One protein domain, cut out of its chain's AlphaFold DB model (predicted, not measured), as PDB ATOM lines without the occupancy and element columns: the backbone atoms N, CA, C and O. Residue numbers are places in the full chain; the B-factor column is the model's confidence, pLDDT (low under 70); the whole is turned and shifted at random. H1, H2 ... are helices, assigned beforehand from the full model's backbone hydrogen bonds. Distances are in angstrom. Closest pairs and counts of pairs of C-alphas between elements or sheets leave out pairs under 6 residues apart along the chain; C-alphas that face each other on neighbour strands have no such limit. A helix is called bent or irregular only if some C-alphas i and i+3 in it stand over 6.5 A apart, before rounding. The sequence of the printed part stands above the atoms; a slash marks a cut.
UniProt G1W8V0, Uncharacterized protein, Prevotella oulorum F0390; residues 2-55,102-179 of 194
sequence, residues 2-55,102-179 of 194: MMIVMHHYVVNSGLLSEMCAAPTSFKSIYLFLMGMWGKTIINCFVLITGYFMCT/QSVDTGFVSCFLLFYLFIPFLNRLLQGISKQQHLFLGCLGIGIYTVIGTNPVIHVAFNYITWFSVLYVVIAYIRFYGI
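AT A GLANCE: This is residues 2 to 55 and 102 to 179 of the 194 residues of an uncharacterized protein of Prevotella oulorum F0390 (UniProt G1W8V0). A body of helices H4, bent H5 and H6 packs round H7 as its core, and H1, H2 and H3 make a small head at one end of the long axis, with H4 running from the head into the body. Residues 150 to 155 stick out as a loop. The printed part has 132 residues with seven named helices, H1 to H7 in chain order, and no named strand. It is all helix, mostly crossed, and loose, with a radius of gyration of the C-alphas of 17.7 A and spans of 54 by 34 by 33 A.

HOW THE PARTS SIT: H1, residues 2 to 12, touches H3, residues 26 to 35, closest at the C-alphas of His 7 and Gly 35, 4.1 A. H2, residues 15 to 21, touches H3, closest at C-alphas 19 and 28, 4.6 A. H4, residues 38 to 53, touches H1 with residues 38 to 41 alone, closest at C-alphas 38 and 7, 5.6 A. The hub H7, residues 160 to 177, touches H4 at a steep tilt of 48 degrees, closest at C-alphas 168 and 50, 5.1 A. H5, residues 108 to 128, was assigned as one helix by its hydrogen bonds but is bent, C-alphas 117 and 120 being 6.9 A apart; its arms H5a, 108 to 117, and H5b, 120 to 128, stand at 56 degrees. H7 touches H5a with residues 160 to 165 alone, closest at C-alphas 161 and 115, 5.3 A, and H5b with residues 165 to 172 alone, closest at C-alphas 169 and 126, 7.5 A. H6, residues 131 to 148, forms a helical hairpin with H7, closest at C-alphas 138 and 170, 5.2 A. Every O i to N i+4 pair is within hydrogen-bond range in H1, H2, H3, H4, H5a, H5b and H7, and 12 of 14 in H6.

IN THESE COORDINATES: H1 begins at C-alpha 2 (7.398, 38.006, -19.535), and H7 ends at C-alpha 177 (8.839, 49.338, 10.885). H4 is 22.6 A long, H6 24.3 A, with a kink of 28 degrees near residue 142, and H7 25.7 A.

THE WHOLE: The farthest C-alphas, of Ala 22 and Gly 128, are 54.3 A apart. Residues 56 to 101 are not printed; C-alphas 55 and 102 are 30.0 A apart across the cut. The link H6 to H7 is long, and pLDDT is under 70 at residues 106 and 179.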
ATOM      1  N   MET A   2       7.394  39.276 -18.775       84.19
ATOM      2  CA  MET A   2       7.398  38.006 -19.535       84.19
ATOM      3  C   MET A   2       6.482  36.916 -18.947       84.19
ATOM      4  O   MET A   2       5.683  36.331 -19.664       84.19
ATOM      5  N   MET A   3       6.515  36.717 -17.628       86.06
ATOM      6  CA  MET A   3       5.679  35.713 -16.952       86.06
ATOM      7  C   MET A   3       4.169  36.029 -16.997       86.06
ATOM      8  O   MET A   3       3.354  35.116 -16.937       86.06
ATOM      9  N   ILE A   4       3.783  37.303 -17.155       86.94
ATOM     10  CA  ILE A   4       2.378  37.704 -17.360       86.94
ATOM     11  C   ILE A   4       1.921  37.257 -18.750       86.94
ATOM     12  O   ILE A   4       0.859  36.660 -18.896       86.94
ATOM     13  N   VAL A   5       2.755  37.512 -19.763       89.56
ATOM     14  CA  VAL A   5       2.487  37.097 -21.145       89.56
ATOM     15  C   VAL A   5       2.378  35.578 -21.226       89.56
ATOM     16  O   VAL A   5       1.423  35.072 -21.802       89.56
ATOM     17  N   MET A   6       3.295  34.851 -20.582       90.69
ATOM     18  CA  MET A   6       3.273  33.385 -20.542       90.69
ATOM     19  C   MET A   6       2.031  32.832 -19.832       90.69
ATOM     20  O   MET A   6       1.412  31.899 -20.335       90.69
ATOM     21  N   HIS A   7       1.612  33.437 -18.715       91.81
ATOM     22  CA  HIS A   7       0.363  33.072 -18.045       91.81
ATOM     23  C   HIS A   7      -0.849  33.217 -18.976       91.81
ATOM     24  O   HIS A   7      -1.610  32.266 -19.150       91.81
ATOM     25  N   HIS A   8      -1.008  34.378 -19.618       90.38
ATOM     26  CA  HIS A   8      -2.120  34.605 -20.542       90.38
ATOM     27  C   HIS A   8      -2.037  33.738 -21.794       90.38
ATOM     28  O   HIS A   8      -3.070  33.293 -22.281       90.38
ATOM     29  N   TYR A   9      -0.834  33.449 -22.288       91.25
ATOM     30  CA  TYR A   9      -0.643  32.506 -23.381       91.25
ATOM     31  C   TYR A   9      -1.187  31.119 -23.014       91.25
ATOM     32  O   TYR A   9      -1.986  30.563 -23.760       91.25
ATOM     33  N   VAL A  10      -0.828  30.586 -21.844       91.56
ATOM     34  CA  VAL A  10      -1.280  29.258 -21.400       91.56
ATOM     35  C   VAL A  10      -2.794  29.220 -21.172       91.56
ATOM     36  O   VAL A  10      -3.459  28.285 -21.611       91.56
ATOM     37  N   VAL A  11      -3.352  30.240 -20.516       88.19
ATOM     38  CA  VAL A  11      -4.767  30.244 -20.108       88.19
ATOM     39  C   VAL A  11      -5.716  30.598 -21.260       88.19
ATOM     40  O   VAL A  11      -6.796  30.022 -21.344       88.19
ATOM     41  N   ASN A  12      -5.324  31.492 -22.174       90.06
ATOM     42  CA  ASN A  12      -6.221  31.988 -23.227       90.06
ATOM     43  C   ASN A  12      -6.088  31.249 -24.569       90.06
ATOM     44  O   ASN A  12      -6.942  31.432 -25.431       90.06
ATOM     45  N   SER A  13      -5.052  30.423 -24.773       89.50
ATOM     46  CA  SER A  13      -4.826  29.729 -26.060       89.50
ATOM     47  C   SER A  13      -5.496  28.352 -26.156       89.50
ATOM     48  O   SER A  13      -5.225  27.610 -27.094       89.50
ATOM     49  N   GLY A  14      -6.318  27.964 -25.174       89.38
ATOM     50  CA  GLY A  14      -6.978  26.649 -25.151       89.38
ATOM     51  C   GLY A  14      -6.047  25.462 -24.864       89.38
ATOM     52  O   GLY A  14      -6.483  24.321 -24.917       89.38
ATOM     53  N   LEU A  15      -4.779  25.708 -24.510       89.88
ATOM     54  CA  LEU A  15      -3.775  24.662 -24.262       89.88
ATOM     55  C   LEU A  15      -4.040  23.839 -22.993       89.88
ATOM     56  O   LEU A  15      -3.443  22.784 -22.805       89.88
ATOM     57  N   LEU A  16      -4.927  24.311 -22.118       90.62
ATOM     58  CA  LEU A  16      -5.185  23.699 -20.817       90.62
ATOM     59  C   LEU A  16      -5.738  22.270 -20.935       90.62
ATOM     60  O   LEU A  16      -5.348  21.409 -20.151       90.62
ATOM     61  N   SER A  17      -6.592  21.995 -21.928       90.75
ATOM     62  CA  SER A  17      -7.116  20.644 -22.179       90.75
ATOM     63  C   SER A  17      -6.012  19.677 -22.604       90.75
ATOM     64  O   SER A  17      -5.912  18.584 -22.054       90.75
ATOM     65  N   GLU A  18      -5.138  20.108 -23.515       90.62
ATOM     66  CA  GLU A  18      -3.988  19.326 -23.990       90.62
ATOM     67  C   GLU A  18      -2.995  19.047 -22.857       90.62
ATOM     68  O   GLU A  18      -2.486  17.936 -22.699       90.62
ATOM     69  N   MET A  19      -2.759  20.053 -22.011       93.00
ATOM     70  CA  MET A  19      -1.894  19.921 -20.843       93.00
ATOM     71  C   MET A  19      -2.444  18.902 -19.841       93.00
ATOM     72  O   MET A  19      -1.677  18.093 -19.317       93.00
ATOM     73  N   CYS A  20      -3.759  18.905 -19.606       92.38
ATOM     74  CA  CYS A  20      -4.427  17.951 -18.721       92.38
ATOM     75  C   CYS A  20      -4.546  16.539 -19.312       92.38
ATOM     76  O   CYS A  20      -4.619  15.583 -18.544       92.38
ATOM     77  N   ALA A  21      -4.541  16.383 -20.640       93.88
ATOM     78  CA  ALA A  21      -4.588  15.074 -21.295       93.88
ATOM     79  C   ALA A  21      -3.282  14.276 -21.119       93.88
ATOM     80  O   ALA A  21      -3.313  13.053 -20.996       93.88
ATOM     81  N   ALA A  22      -2.132  14.959 -21.062       93.69
ATOM     82  CA  ALA A  22      -0.823  14.339 -20.844       93.69
ATOM     83  C   ALA A  22       0.001  15.104 -19.789       93.69
ATOM     84  O   ALA A  22       1.032  15.702 -20.122       93.69
ATOM     85  N   PRO A  23      -0.418  15.104 -18.509       91.81
ATOM     86  CA  PRO A  23       0.098  16.025 -17.492       91.81
ATOM     87  C   PRO A  23       1.564  15.775 -17.127       91.81
ATOM     88  O   PRO A  23       2.276  16.707 -16.767       91.81
ATOM     89  N   THR A  24       2.036  14.535 -17.261       93.75
ATOM     90  CA  THR A  24       3.422  14.136 -16.982       93.75
ATOM     91  C   THR A  24       4.357  14.324 -18.174       93.75
ATOM     92  O   THR A  24       5.564  14.120 -18.047       93.75
ATOM     93  N   SER A  25       3.835  14.714 -19.342       95.69
ATOM     94  CA  SER A  25       4.682  14.994 -20.496       95.69
ATOM     95  C   SER A  25       5.540  16.235 -20.240       95.69
ATOM     96  O   SER A  25       5.089  17.213 -19.639       95.69
ATOM     97  N   PHE A  26       6.773  16.233 -20.750       94.56
ATOM     98  CA  PHE A  26       7.686  17.373 -20.610       94.56
ATOM     99  C   PHE A  26       7.062  18.689 -21.108       94.56
ATOM    100  O   PHE A  26       7.222  19.733 -20.479       94.56
ATOM    101  N   LYS A  27       6.293  18.629 -22.206       93.38
ATOM    102  CA  LYS A  27       5.582  19.783 -22.776       93.38
ATOM    103  C   LYS A  27       4.560  20.356 -21.791       93.38
ATOM    104  O   LYS A  27       4.560  21.562 -21.557       93.38
ATOM    105  N   SER A  28       3.728  19.504 -21.194       93.88
ATOM    106  CA  SER A  28       2.711  19.933 -20.230       93.88
ATOM    107  C   SER A  28       3.340  20.494 -18.961       93.88
ATOM    108  O   SER A  28       2.949  21.570 -18.526       93.88
ATOM    109  N   ILE A  29       4.365  19.831 -18.414       94.69
ATOM    110  CA  ILE A  29       5.094  20.308 -17.228       94.69
ATOM    111  C   ILE A  29       5.697  21.695 -17.481       94.69
ATOM    112  O   ILE A  29       5.530  22.600 -16.662       94.69
ATOM    113  N   TYR A  30       6.352  21.887 -18.629       93.44
ATOM    114  CA  TYR A  30       6.910  23.183 -19.016       93.44
ATOM    115  C   TYR A  30       5.832  24.278 -19.072       93.44
ATOM    116  O   TYR A  30       6.009  25.359 -18.507       93.44
ATOM    117  N   LEU A  31       4.689  23.995 -19.704       92.88
ATOM    118  CA  LEU A  31       3.583  24.949 -19.800       92.88
ATOM    119  C   LEU A  31       2.921  25.226 -18.441       92.88
ATOM    120  O   LEU A  31       2.585  26.376 -18.167       92.88
ATOM    121  N   PHE A  32       2.786  24.230 -17.560       92.94
ATOM    122  CA  PHE A  32       2.281  24.435 -16.197       92.94
ATOM    123  C   PHE A  32       3.198  25.365 -15.397       92.94
ATOM    124  O   PHE A  32       2.725  26.329 -14.791       92.94
ATOM    125  N   LEU A  33       4.511  25.122 -15.446       92.12
ATOM    126  CA  LEU A  33       5.508  25.943 -14.760       92.12
ATOM    127  C   LEU A  33       5.503  27.388 -15.256       92.12
ATOM    128  O   LEU A  33       5.577  28.305 -14.447       92.12
ATOM    129  N   MET A  34       5.388  27.617 -16.563       90.06
ATOM    130  CA  MET A  34       5.342  28.976 -17.114       90.06
ATOM    131  C   MET A  34       3.982  29.650 -16.886       90.06
ATOM    132  O   MET A  34       3.906  30.867 -16.709       90.06
ATOM    133  N   GLY A  35       2.906  28.864 -16.839       89.75
ATOM    134  CA  GLY A  35       1.534  29.336 -16.706       89.75
ATOM    135  C   GLY A  35       1.096  29.675 -15.279       89.75
ATOM    136  O   GLY A  35       0.147  30.431 -15.115       89.75
ATOM    137  N   MET A  36       1.746  29.179 -14.225       89.06
ATOM    138  CA  MET A  36       1.209  29.304 -12.854       89.06
ATOM    139  C   MET A  36       1.319  30.702 -12.205       89.06
ATOM    140  O   MET A  36       0.735  30.947 -11.151       89.06
ATOM    141  N   TRP A  37       2.046  31.643 -12.810       89.38
ATOM    142  CA  TRP A  37       2.509  32.860 -12.124       89.38
ATOM    143  C   TRP A  37       1.545  34.053 -12.125       89.38
ATOM    144  O   TRP A  37       1.858  35.071 -11.506       89.38
ATOM    145  N   GLY A  38       0.383  33.966 -12.781       86.62
ATOM    146  CA  GLY A  38      -0.528  35.108 -12.954       86.62
ATOM    147  C   GLY A  38      -0.900  35.810 -11.642       86.62
ATOM    148  O   GLY A  38      -0.648  37.004 -11.472       86.62
ATOM    149  N   LYS A  39      -1.424  35.052 -10.670       88.38
ATOM    150  CA  LYS A  39      -1.826  35.583  -9.353       88.38
ATOM    151  C   LYS A  39      -0.632  36.061  -8.524       88.38
ATOM    152  O   LYS A  39      -0.713  37.097  -7.868       88.38
ATOM    153  N   THR A  40       0.492  35.347  -8.591       91.56
ATOM    154  CA  THR A  40       1.727  35.716  -7.885       91.56
ATOM    155  C   THR A  40       2.224  37.090  -8.326       91.56
ATOM    156  O   THR A  40       2.532  37.933  -7.489       91.56
ATOM    157  N   ILE A  41       2.236  37.356  -9.634       91.00
ATOM    158  CA  ILE A  41       2.713  38.633 -10.172       91.00
ATOM    159  C   ILE A  41       1.782  39.785  -9.792       91.00
ATOM    160  O   ILE A  41       2.272  40.863  -9.456       91.00
ATOM    161  N   ILE A  42       0.464  39.561  -9.796       91.94
ATOM    162  CA  ILE A  42      -0.515  40.547  -9.316       91.94
ATOM    163  C   ILE A  42      -0.216  40.925  -7.860       91.94
ATOM    164  O   ILE A  42      -0.123  42.112  -7.543       91.94
ATOM    165  N   ASN A  43       0.015  39.937  -6.991       94.50
ATOM    166  CA  ASN A  43       0.371  40.192  -5.596       94.50
ATOM    167  C   ASN A  43       1.677  40.993  -5.491       94.50
ATOM    168  O   ASN A  43       1.712  42.007  -4.800       94.50
ATOM    169  N   CYS A  44       2.730  40.600  -6.216       94.75
ATOM    170  CA  CYS A  44       3.999  41.336  -6.234       94.75
ATOM    171  C   CYS A  44       3.822  42.790  -6.688       94.75
ATOM    172  O   CYS A  44       4.383  43.697  -6.076       94.75
ATOM    173  N   PHE A  45       3.026  43.029  -7.730       94.44
ATOM    174  CA  PHE A  45       2.752  44.373  -8.233       94.44
ATOM    175  C   PHE A  45       2.064  45.252  -7.180       94.44
ATOM    176  O   PHE A  45       2.470  46.397  -6.963       94.44
ATOM    177  N   VAL A  46       1.052  44.716  -6.493       96.38
ATOM    178  CA  VAL A  46       0.326  45.438  -5.438       96.38
ATOM    179  C   VAL A  46       1.219  45.688  -4.225       96.38
ATOM    180  O   VAL A  46       1.197  46.791  -3.685       96.38
ATOM    181  N   LEU A  47       2.058  44.722  -3.840       97.00
ATOM    182  CA  LEU A  47       3.039  44.897  -2.767       97.00
ATOM    183  C   LEU A  47       4.023  46.025  -3.107       97.00
ATOM    184  O   LEU A  47       4.152  46.975  -2.341       97.00
ATOM    185  N   ILE A  48       4.665  45.989  -4.279       95.62
ATOM    186  CA  ILE A  48       5.605  47.041  -4.707       95.62
ATOM    187  C   ILE A  48       4.914  48.409  -4.727       95.62
ATOM    188  O   ILE A  48       5.442  49.383  -4.188       95.62
ATOM    189  N   THR A  49       3.709  48.479  -5.295       95.19
ATOM    190  CA  THR A  49       2.903  49.705  -5.306       95.19
ATOM    191  C   THR A  49       2.656  50.207  -3.884       95.19
ATOM    192  O   THR A  49       2.928  51.368  -3.581       95.19
ATOM    193  N   GLY A  50       2.194  49.332  -2.989       96.50
ATOM    194  CA  GLY A  50       1.896  49.681  -1.606       96.50
ATOM    195  C   GLY A  50       3.119  50.144  -0.824       96.50
ATOM    196  O   GLY A  50       3.042  51.135  -0.096       96.50
ATOM    197  N   TYR A  51       4.272  49.508  -1.045       96.25
ATOM    198  CA  TYR A  51       5.537  49.870  -0.408       96.25
ATOM    199  C   TYR A  51       5.908  51.340  -0.645       96.25
ATOM    200  O   TYR A  51       6.291  52.043   0.288       96.25
ATOM    201  N   PHE A  52       5.760  51.831  -1.879       94.94
ATOM    202  CA  PHE A  52       6.061  53.228  -2.210       94.94
ATOM    203  C   PHE A  52       4.907  54.183  -1.884       94.94
ATOM    204  O   PHE A  52       5.131  55.343  -1.523       94.94
ATOM    205  N   MET A  53       3.662  53.724  -2.012       95.38
ATOM    206  CA  MET A  53       2.490  54.583  -1.847       95.38
ATOM    207  C   MET A  53       2.105  54.844  -0.390       95.38
ATOM    208  O   MET A  53       1.551  55.909  -0.112       95.38
ATOM    209  N   CYS A  54       2.476  53.971   0.549       95.50
ATOM    210  CA  CYS A  54       2.133  54.146   1.966       95.50
ATOM    211  C   CYS A  54       2.801  55.348   2.644       95.50
ATOM    212  O   CYS A  54       2.256  55.902   3.597       95.50
ATOM    213  N   THR A  55       3.929  55.820   2.111       92.75
ATOM    214  CA  THR A  55       4.585  57.066   2.550       92.75
ATOM    215  C   THR A  55       4.348  58.239   1.599       92.75
ATOM    216  O   THR A  55       4.787  59.355   1.866       92.75
ATOM    217  N   GLN A 102     -14.615  47.601 -16.419       76.69
ATOM    218  CA  GLN A 102     -15.500  46.672 -17.131       76.69
ATOM    219  C   GLN A 102     -16.185  45.668 -16.190       76.69
ATOM    220  O   GLN A 102     -17.316  45.259 -16.427       76.69
ATOM    221  N   SER A 103     -15.503  45.266 -15.115       77.06
ATOM    222  CA  SER A 103     -16.019  44.355 -14.086       77.06
ATOM    223  C   SER A 103     -15.218  44.512 -12.798       77.06
ATOM    224  O   SER A 103     -13.993  44.620 -12.855       77.06
ATOM    225  N   VAL A 104     -15.905  44.509 -11.653       78.44
ATOM    226  CA  VAL A 104     -15.327  44.653 -10.299       78.44
ATOM    227  C   VAL A 104     -15.201  43.299  -9.578       78.44
ATOM    228  O   VAL A 104     -14.864  43.224  -8.399       78.44
ATOM    229  N   ASP A 105     -15.461  42.207 -10.294       73.38
ATOM    230  CA  ASP A 105     -15.376  40.858  -9.745       73.38
ATOM    231  C   ASP A 105     -13.942  40.313  -9.871       73.38
ATOM    232  O   ASP A 105     -13.181  40.253  -8.903       73.38
ATOM    233  N   THR A 106     -13.510  40.042 -11.107       69.38
ATOM    234  CA  THR A 106     -12.231  39.364 -11.391       69.38
ATOM    235  C   THR A 106     -11.226  40.202 -12.189       69.38
ATOM    236  O   THR A 106     -10.088  39.780 -12.410       69.38
ATOM    237  N   GLY A 107     -11.603  41.407 -12.622       84.25
ATOM    238  CA  GLY A 107     -10.750  42.260 -13.445       84.25
ATOM    239  C   GLY A 107      -9.659  42.955 -12.632       84.25
ATOM    240  O   GLY A 107      -9.953  43.885 -11.884       84.25
ATOM    241  N   PHE A 108      -8.391  42.574 -12.833       88.50
ATOM    242  CA  PHE A 108      -7.251  43.206 -12.152       88.50
ATOM    243  C   PHE A 108      -7.260  44.736 -12.293       88.50
ATOM    244  O   PHE A 108      -7.177  45.435 -11.289       88.50
ATOM    245  N   VAL A 109      -7.396  45.256 -13.520       90.44
ATOM    246  CA  VAL A 109      -7.322  46.700 -13.804       90.44
ATOM    247  C   VAL A 109      -8.435  47.471 -13.093       90.44
ATOM    248  O   VAL A 109      -8.146  48.418 -12.363       90.44
ATOM    249  N   SER A 110      -9.690  47.041 -13.249       91.75
ATOM    250  CA  SER A 110     -10.850  47.666 -12.603       91.75
ATOM    251  C   SER A 110     -10.701  47.695 -11.081       91.75
ATOM    252  O   SER A 110     -10.838  48.744 -10.451       91.75
ATOM    253  N   CYS A 111     -10.379  46.543 -10.484       93.81
ATOM    254  CA  CYS A 111     -10.236  46.415  -9.040       93.81
ATOM    255  C   CYS A 111      -9.037  47.209  -8.526       93.81
ATOM    256  O   CYS A 111      -9.121  47.809  -7.459       93.81
ATOM    257  N   PHE A 112      -7.942  47.265  -9.287       94.38
ATOM    258  CA  PHE A 112      -6.774  48.062  -8.937       94.38
ATOM    259  C   PHE A 112      -7.074  49.563  -8.967       94.38
ATOM    260  O   PHE A 112      -6.656  50.269  -8.055       94.38
ATOM    261  N   LEU A 113      -7.824  50.062  -9.957       94.31
ATOM    262  CA  LEU A 113      -8.243  51.468 -10.005       94.31
ATOM    263  C   LEU A 113      -9.115  51.842  -8.805       94.31
ATOM    264  O   LEU A 113      -8.889  52.879  -8.185       94.31
ATOM    265  N   LEU A 114     -10.076  50.990  -8.446       94.00
ATOM    266  CA  LEU A 114     -10.918  51.216  -7.270       94.00
ATOM    267  C   LEU A 114     -10.097  51.154  -5.981       94.00
ATOM    268  O   LEU A 114     -10.164  52.069  -5.166       94.00
ATOM    269  N   PHE A 115      -9.252  50.133  -5.832       95.25
ATOM    270  CA  PHE A 115      -8.285  50.031  -4.741       95.25
ATOM    271  C   PHE A 115      -7.396  51.281  -4.633       95.25
ATOM    272  O   PHE A 115      -7.177  51.780  -3.530       95.25
ATOM    273  N   TYR A 116      -6.943  51.846  -5.756       95.00
ATOM    274  CA  TYR A 116      -6.118  53.053  -5.780       95.00
ATOM    275  C   TYR A 116      -6.800  54.240  -5.083       95.00
ATOM    276  O   TYR A 116      -6.143  55.014  -4.387       95.00
ATOM    277  N   LEU A 117      -8.124  54.372  -5.226       94.31
ATOM    278  CA  LEU A 117      -8.909  55.413  -4.554       94.31
ATOM    279  C   LEU A 117      -8.974  55.214  -3.032       94.31
ATOM    280  O   LEU A 117      -9.085  56.195  -2.298       94.31
ATOM    281  N   PHE A 118      -8.850  53.975  -2.547       95.56
ATOM    282  CA  PHE A 118      -8.812  53.665  -1.115       95.56
ATOM    283  C   PHE A 118      -7.458  53.969  -0.462       95.56
ATOM    284  O   PHE A 118      -7.406  54.217   0.744       95.56
ATOM    285  N   ILE A 119      -6.366  54.015  -1.230       96.25
ATOM    286  CA  ILE A 119      -5.003  54.259  -0.728       96.25
ATOM    287  C   ILE A 119      -4.884  55.471   0.225       96.25
ATOM    288  O   ILE A 119      -4.304  55.303   1.299       96.25
ATOM    289  N   PRO A 120      -5.398  56.684  -0.072       95.00
ATOM    290  CA  PRO A 120      -5.295  57.814   0.858       95.00
ATOM    291  C   PRO A 120      -5.981  57.562   2.210       95.00
ATOM    292  O   PRO A 120      -5.477  58.007   3.244       95.00
ATOM    293  N   PHE A 121      -7.096  56.829   2.220       95.75
ATOM    294  CA  PHE A 121      -7.804  56.460   3.448       95.75
ATOM    295  C   PHE A 121      -7.030  55.403   4.232       95.75
ATOM    296  O   PHE A 121      -6.846  55.552   5.439       95.75
ATOM    297  N   LEU A 122      -6.498  54.393   3.537       96.94
ATOM    298  CA  LEU A 122      -5.619  53.387   4.132       96.94
ATOM    299  C   LEU A 122      -4.374  54.035   4.750       96.94
ATOM    300  O   LEU A 122      -4.002  53.688   5.864       96.94
ATOM    301  N   ASN A 123      -3.771  55.032   4.097       96.69
ATOM    302  CA  ASN A 123      -2.631  55.764   4.659       96.69
ATOM    303  C   ASN A 123      -2.982  56.453   5.973       96.69
ATOM    304  O   ASN A 123      -2.231  56.341   6.940       96.69
ATOM    305  N   ARG A 124      -4.125  57.141   6.024       96.19
ATOM    306  CA  ARG A 124      -4.577  57.812   7.245       96.19
ATOM    307  C   ARG A 124      -4.891  56.815   8.361       96.19
ATOM    308  O   ARG A 124      -4.513  57.071   9.498       96.19
ATOM    309  N   LEU A 125      -5.525  55.687   8.038       97.06
ATOM    310  CA  LEU A 125      -5.782  54.608   8.992       97.06
ATOM    311  C   LEU A 125      -4.470  54.069   9.573       97.06
ATOM    312  O   LEU A 125      -4.298  54.046  10.785       97.06
ATOM    313  N   LEU A 126      -3.529  53.674   8.713       97.06
ATOM    314  CA  LEU A 126      -2.287  53.029   9.137       97.06
ATOM    315  C   LEU A 126      -1.341  53.970   9.892       97.06
ATOM    316  O   LEU A 126      -0.596  53.519  10.752       97.06
ATOM    317  N   GLN A 127      -1.386  55.274   9.611       94.31
ATOM    318  CA  GLN A 127      -0.649  56.284  10.380       94.31
ATOM    319  C   GLN A 127      -1.310  56.603  11.730       94.31
ATOM    320  O   GLN A 127      -0.644  57.132  12.616       94.31
ATOM    321  N   GLY A 128      -2.606  56.315  11.883       95.88
ATOM    322  CA  GLY A 128      -3.372  56.585  13.101       95.88
ATOM    323  C   GLY A 128      -3.390  55.442  14.118       95.88
ATOM    324  O   GLY A 128      -3.862  55.644  15.233       95.88
ATOM    325  N   ILE A 129      -2.902  54.253  13.757       97.62
ATOM    326  CA  ILE A 129      -2.891  53.069  14.627       97.62
ATOM    327  C   ILE A 129      -1.494  52.782  15.186       97.62
ATOM    328  O   ILE A 129      -0.473  53.161  14.611       97.62
ATOM    329  N   SER A 130      -1.437  52.079  16.316       97.38
ATOM    330  CA  SER A 130      -0.167  51.639  16.902       97.38
ATOM    331  C   SER A 130       0.478  50.510  16.085       97.38
ATOM    332  O   SER A 130      -0.194  49.772  15.363       97.38
ATOM    333  N   LYS A 131       1.791  50.300  16.262       96.25
ATOM    334  CA  LYS A 131       2.528  49.185  15.632       96.25
ATOM    335  C   LYS A 131       1.876  47.822  15.889       96.25
ATOM    336  O   LYS A 131       1.793  46.999  14.983       96.25
ATOM    337  N   GLN A 132       1.406  47.584  17.115       96.69
ATOM    338  CA  GLN A 132       0.749  46.326  17.484       96.69
ATOM    339  C   GLN A 132      -0.602  46.166  16.779       96.69
ATOM    340  O   GLN A 132      -0.896  45.091  16.262       96.69
ATOM    341  N   GLN A 133      -1.393  47.240  16.702       97.75
ATOM    342  CA  GLN A 133      -2.667  47.240  15.981       97.75
ATOM    343  C   GLN A 133      -2.465  46.995  14.482       97.75
ATOM    344  O   GLN A 133      -3.208  46.221  13.887       97.75
ATOM    345  N   HIS A 134      -1.434  47.594  13.878       97.62
ATOM    346  CA  HIS A 134      -1.085  47.358  12.475       97.62
ATOM    347  C   HIS A 134      -0.704  45.892  12.234       97.62
ATOM    348  O   HIS A 134      -1.238  45.265  11.318       97.62
ATOM    349  N   LEU A 135       0.152  45.314  13.085       96.81
ATOM    350  CA  LEU A 135       0.518  43.899  12.989       96.81
ATOM    351  C   LEU A 135      -0.717  42.992  13.094       96.81
ATOM    352  O   LEU A 135      -0.905  42.117  12.251       96.81
ATOM    353  N   PHE A 136      -1.576  43.229  14.089       97.62
ATOM    354  CA  PHE A 136      -2.797  42.448  14.279       97.62
ATOM    355  C   PHE A 136      -3.741  42.565  13.079       97.62
ATOM    356  O   PHE A 136      -4.240  41.549  12.605       97.62
ATOM    357  N   LEU A 137      -3.927  43.770  12.532       97.75
ATOM    358  CA  LEU A 137      -4.746  43.999  11.341       97.75
ATOM    359  C   LEU A 137      -4.212  43.230  10.122       97.75
ATOM    360  O   LEU A 137      -4.990  42.617   9.392       97.75
ATOM    361  N   GLY A 138      -2.891  43.227   9.917       96.88
ATOM    362  CA  GLY A 138      -2.246  42.459   8.851       96.88
ATOM    363  C   GLY A 138      -2.426  40.948   9.028       96.88
ATOM    364  O   GLY A 138      -2.840  40.266   8.090       96.88
ATOM    365  N   CYS A 139      -2.176  40.429  10.234       96.81
ATOM    366  CA  CYS A 139      -2.362  39.010  10.549       96.81
ATOM    367  C   CYS A 139      -3.824  38.573  10.413       96.81
ATOM    368  O   CYS A 139      -4.088  37.507   9.864       96.81
ATOM    369  N   LEU A 140      -4.768  39.402  10.863       96.94
ATOM    370  CA  LEU A 140      -6.201  39.156  10.725       96.94
ATOM    371  C   LEU A 140      -6.606  39.110   9.248       96.94
ATOM    372  O   LEU A 140      -7.262  38.163   8.824       96.94
ATOM    373  N   GLY A 141      -6.163  40.085   8.449       95.56
ATOM    374  CA  GLY A 141      -6.443  40.125   7.014       95.56
ATOM    375  C   GLY A 141      -5.901  38.904   6.268       95.56
ATOM    376  O   GLY A 141      -6.628  38.290   5.490       95.56
ATOM    377  N   ILE A 142      -4.648  38.511   6.534       95.69
ATOM    378  CA  ILE A 142      -4.065  37.287   5.966       95.69
ATOM    379  C   ILE A 142      -4.859  36.064   6.433       95.69
ATOM    380  O   ILE A 142      -5.266  35.260   5.601       95.69
ATOM    381  N   GLY A 143      -5.117  35.941   7.738       94.88
ATOM    382  CA  GLY A 143      -5.794  34.792   8.334       94.88
ATOM    383  C   GLY A 143      -7.196  34.548   7.774       94.88
ATOM    384  O   GLY A 143      -7.559  33.397   7.538       94.88
ATOM    385  N   ILE A 144      -7.963  35.602   7.479       93.94
ATOM    386  CA  ILE A 144      -9.280  35.461   6.837       93.94
ATOM    387  C   ILE A 144      -9.146  34.797   5.461       93.94
ATOM    388  O   ILE A 144      -9.846  33.832   5.167       93.94
ATOM    389  N   TYR A 145      -8.234  35.277   4.618       91.19
ATOM    390  CA  TYR A 145      -8.114  34.770   3.250       91.19
ATOM    391  C   TYR A 145      -7.379  33.432   3.147       91.19
ATOM    392  O   TYR A 145      -7.675  32.661   2.239       91.19
ATOM    393  N   THR A 146      -6.439  33.143   4.048       90.75
ATOM    394  CA  THR A 146      -5.638  31.914   3.987       90.75
ATOM    395  C   THR A 146      -6.156  30.830   4.921       90.75
ATOM    396  O   THR A 146      -6.364  29.711   4.471       90.75
ATOM    397  N   VAL A 147      -6.399  31.122   6.200       90.94
ATOM    398  CA  VAL A 147      -6.822  30.107   7.181       90.94
ATOM    399  C   VAL A 147      -8.310  29.815   7.036       90.94
ATOM    400  O   VAL A 147      -8.689  28.662   6.844       90.94
ATOM    401  N   ILE A 148      -9.156  30.849   7.075       89.19
ATOM    402  CA  ILE A 148     -10.610  30.667   6.949       89.19
ATOM    403  C   ILE A 148     -10.973  30.304   5.507       89.19
ATOM    404  O   ILE A 148     -11.742  29.376   5.298       89.19
ATOM    405  N   GLY A 149     -10.368  30.963   4.514       86.31
ATOM    406  CA  GLY A 149     -10.622  30.680   3.097       86.31
ATOM    407  C   GLY A 149     -10.216  29.275   2.626       86.31
ATOM    408  O   GLY A 149     -10.754  28.803   1.631       86.31
ATOM    409  N   THR A 150      -9.311  28.587   3.334       88.19
ATOM    410  CA  THR A 150      -8.949  27.184   3.033       88.19
ATOM    411  C   THR A 150      -9.885  26.184   3.722       88.19
ATOM    412  O   THR A 150      -9.844  24.990   3.428       88.19
ATOM    413  N   ASN A 151     -10.747  26.636   4.640       86.19
ATOM    414  CA  ASN A 151     -11.679  25.756   5.331       86.19
ATOM    415  C   ASN A 151     -12.804  25.311   4.374       86.19
ATOM    416  O   ASN A 151     -13.543  26.163   3.882       86.19
ATOM    417  N   PRO A 152     -13.006  24.000   4.149       84.56
ATOM    418  CA  PRO A 152     -14.029  23.507   3.224       84.56
ATOM    419  C   PRO A 152     -15.472  23.778   3.686       84.56
ATOM    420  O   PRO A 152     -16.395  23.662   2.885       84.56
ATOM    421  N   VAL A 153     -15.686  24.125   4.961       88.94
ATOM    422  CA  VAL A 153     -17.016  24.388   5.541       88.94
ATOM    423  C   VAL A 153     -17.416  25.861   5.423       88.94
ATOM    424  O   VAL A 153     -18.601  26.176   5.326       88.94
ATOM    425  N   ILE A 154     -16.448  26.780   5.444       87.75
ATOM    426  CA  ILE A 154     -16.711  28.221   5.495       87.75
ATOM    427  C   ILE A 154     -16.386  28.838   4.139       87.75
ATOM    428  O   ILE A 154     -15.234  28.885   3.723       87.75
ATOM    429  N   HIS A 155     -17.401  29.377   3.468       86.81
ATOM    430  CA  HIS A 155     -17.201  30.058   2.195       86.81
ATOM    431  C   HIS A 155     -16.746  31.510   2.401       86.81
ATOM    432  O   HIS A 155     -17.509  32.353   2.882       86.81
ATOM    433  N   VAL A 156     -15.520  31.825   1.978       86.88
ATOM    434  CA  VAL A 156     -14.991  33.196   1.930       86.88
ATOM    435  C   VAL A 156     -14.976  33.672   0.483       86.88
ATOM    436  O   VAL A 156     -14.180  33.205  -0.329       86.88
ATOM    437  N   ALA A 157     -15.846  34.629   0.155       88.06
ATOM    438  CA  ALA A 157     -15.867  35.228  -1.174       88.06
ATOM    439  C   ALA A 157     -14.585  36.045  -1.412       88.06
ATOM    440  O   ALA A 157     -14.274  36.986  -0.674       88.06
ATOM    441  N   PHE A 158     -13.829  35.685  -2.449       87.19
ATOM    442  CA  PHE A 158     -12.610  36.394  -2.814       87.19
ATOM    443  C   PHE A 158     -12.936  37.615  -3.674       87.19
ATOM    444  O   PHE A 158     -13.560  37.489  -4.720       87.19
ATOM    445  N   ASN A 159     -12.465  38.792  -3.262       91.19
ATOM    446  CA  ASN A 159     -12.547  40.012  -4.057       91.19
ATOM    447  C   ASN A 159     -11.178  40.700  -4.090       91.19
ATOM    448  O   ASN A 159     -10.485  40.803  -3.075       91.19
ATOM    449  N   TYR A 160     -10.782  41.184  -5.267       91.81
ATOM    450  CA  TYR A 160      -9.472  41.804  -5.443       91.81
ATOM    451  C   TYR A 160      -9.300  43.095  -4.636       91.81
ATOM    452  O   TYR A 160      -8.208  43.330  -4.137       91.81
ATOM    453  N   ILE A 161     -10.334  43.921  -4.460       94.38
ATOM    454  CA  ILE A 161     -10.209  45.206  -3.750       94.38
ATOM    455  C   ILE A 161      -9.861  44.975  -2.277       94.38
ATOM    456  O   ILE A 161      -8.939  45.594  -1.733       94.38
ATOM    457  N   THR A 162     -10.580  44.063  -1.627       94.31
ATOM    458  CA  THR A 162     -10.351  43.714  -0.221       94.31
ATOM    459  C   THR A 162      -9.022  42.984  -0.054       94.31
ATOM    460  O   THR A 162      -8.256  43.322   0.847       94.31
ATOM    461  N   TRP A 163      -8.681  42.066  -0.963       95.44
ATOM    462  CA  TRP A 163      -7.382  41.390  -0.953       95.44
ATOM    463  C   TRP A 163      -6.206  42.360  -1.146       95.44
ATOM    464  O   TRP A 163      -5.233  42.312  -0.396       95.44
ATOM    465  N   PHE A 164      -6.299  43.295  -2.095       96.88
ATOM    466  CA  PHE A 164      -5.277  44.324  -2.306       96.88
ATOM    467  C   PHE A 164      -5.121  45.221  -1.082       96.88
ATOM    468  O   PHE A 164      -3.997  45.564  -0.725       96.88
ATOM    469  N   SER A 165      -6.220  45.533  -0.392       97.44
ATOM    470  CA  SER A 165      -6.176  46.259   0.881       97.44
ATOM    471  C   SER A 165      -5.417  45.474   1.953       97.44
ATOM    472  O   SER A 165      -4.563  46.049   2.622       97.44
ATOM    473  N   VAL A 166      -5.630  44.158   2.073       97.38
ATOM    474  CA  VAL A 166      -4.852  43.301   2.990       97.38
ATOM    475  C   VAL A 166      -3.363  43.326   2.640       97.38
ATOM    476  O   VAL A 166      -2.535  43.609   3.506       97.38
ATOM    477  N   LEU A 167      -3.003  43.104   1.370       97.69
ATOM    478  CA  LEU A 167      -1.606  43.170   0.920       97.69
ATOM    479  C   LEU A 167      -0.975  44.539   1.190       97.69
ATOM    480  O   LEU A 167       0.190  44.619   1.581       97.69
ATOM    481  N   TYR A 168      -1.747  45.612   1.014       98.12
ATOM    482  CA  TYR A 168      -1.317  46.973   1.296       98.12
ATOM    483  C   TYR A 168      -0.973  47.174   2.771       98.12
ATOM    484  O   TYR A 168       0.089  47.710   3.084       98.12
ATOM    485  N   VAL A 169      -1.832  46.701   3.682       98.12
ATOM    486  CA  VAL A 169      -1.568  46.734   5.127       98.12
ATOM    487  C   VAL A 169      -0.271  45.985   5.442       98.12
ATOM    488  O   VAL A 169       0.587  46.525   6.141       98.12
ATOM    489  N   VAL A 170      -0.087  44.788   4.886       97.31
ATOM    490  CA  VAL A 170       1.104  43.956   5.120       97.31
ATOM    491  C   VAL A 170       2.379  44.665   4.662       97.31
ATOM    492  O   VAL A 170       3.328  44.795   5.433       97.31
ATOM    493  N   ILE A 171       2.418  45.173   3.429       97.56
ATOM    494  CA  ILE A 171       3.638  45.802   2.910       97.56
ATOM    495  C   ILE A 171       3.924  47.165   3.545       97.56
ATOM    496  O   ILE A 171       5.088  47.518   3.739       97.56
ATOM    497  N   ALA A 172       2.885  47.908   3.936       96.94
ATOM    498  CA  ALA A 172       3.038  49.145   4.689       96.94
ATOM    499  C   ALA A 172       3.665  48.889   6.066       96.94
ATOM    500  O   ALA A 172       4.507  49.671   6.500       96.94
ATOM    501  N   TYR A 173       3.336  47.769   6.726       96.44
ATOM    502  CA  TYR A 173       3.975  47.380   7.988       96.44
ATOM    503  C   TYR A 173       5.485  47.195   7.801       96.44
ATOM    504  O   TYR A 173       6.291  47.757   8.547       96.44
ATOM    505  N   ILE A 174       5.874  46.463   6.751       95.00
ATOM    506  CA  ILE A 174       7.285  46.248   6.397       95.00
ATOM    507  C   ILE A 174       7.975  47.587   6.113       95.00
ATOM    508  O   ILE A 174       9.104  47.800   6.556       95.00
ATOM    509  N   ARG A 175       7.303  48.504   5.405       94.88
ATOM    510  CA  ARG A 175       7.842  49.830   5.085       94.88
ATOM    511  C   ARG A 175       8.029  50.711   6.320       94.88
ATOM    512  O   ARG A 175       9.057  51.375   6.416       94.88
ATOM    513  N   PHE A 176       7.054  50.751   7.227       94.44
ATOM    514  CA  PHE A 176       7.077  51.644   8.390       94.44
ATOM    515  C   PHE A 176       8.037  51.172   9.478       94.44
ATOM    516  O   PHE A 176       8.743  51.994  10.060       94.44
ATOM    517  N   TYR A 177       8.089  49.865   9.744       93.38
ATOM    518  CA  TYR A 177       8.839  49.338  10.885       93.38
ATOM    519  C   TYR A 177      10.156  48.666  10.505       93.38
ATOM    520  O   TYR A 177      11.023  48.560  11.365       93.38
ATOM    521  N   GLY A 178      10.329  48.280   9.236       82.44
ATOM    522  CA  GLY A 178      11.528  47.613   8.736       82.44
ATOM    523  C   GLY A 178      11.682  46.192   9.283       82.44
ATOM    524  O   GLY A 178      11.835  45.989  10.480       82.44
ATOM    525  N   ILE A 179      11.690  45.194   8.399       68.19
ATOM    526  CA  ILE A 179      12.091  43.817   8.757       68.19
ATOM    527  C   ILE A 179      13.564  43.565   8.387       68.19
ATOM    528  O   ILE A 179      14.257  42.827   9.070       68.19
TER     529      ILE A 179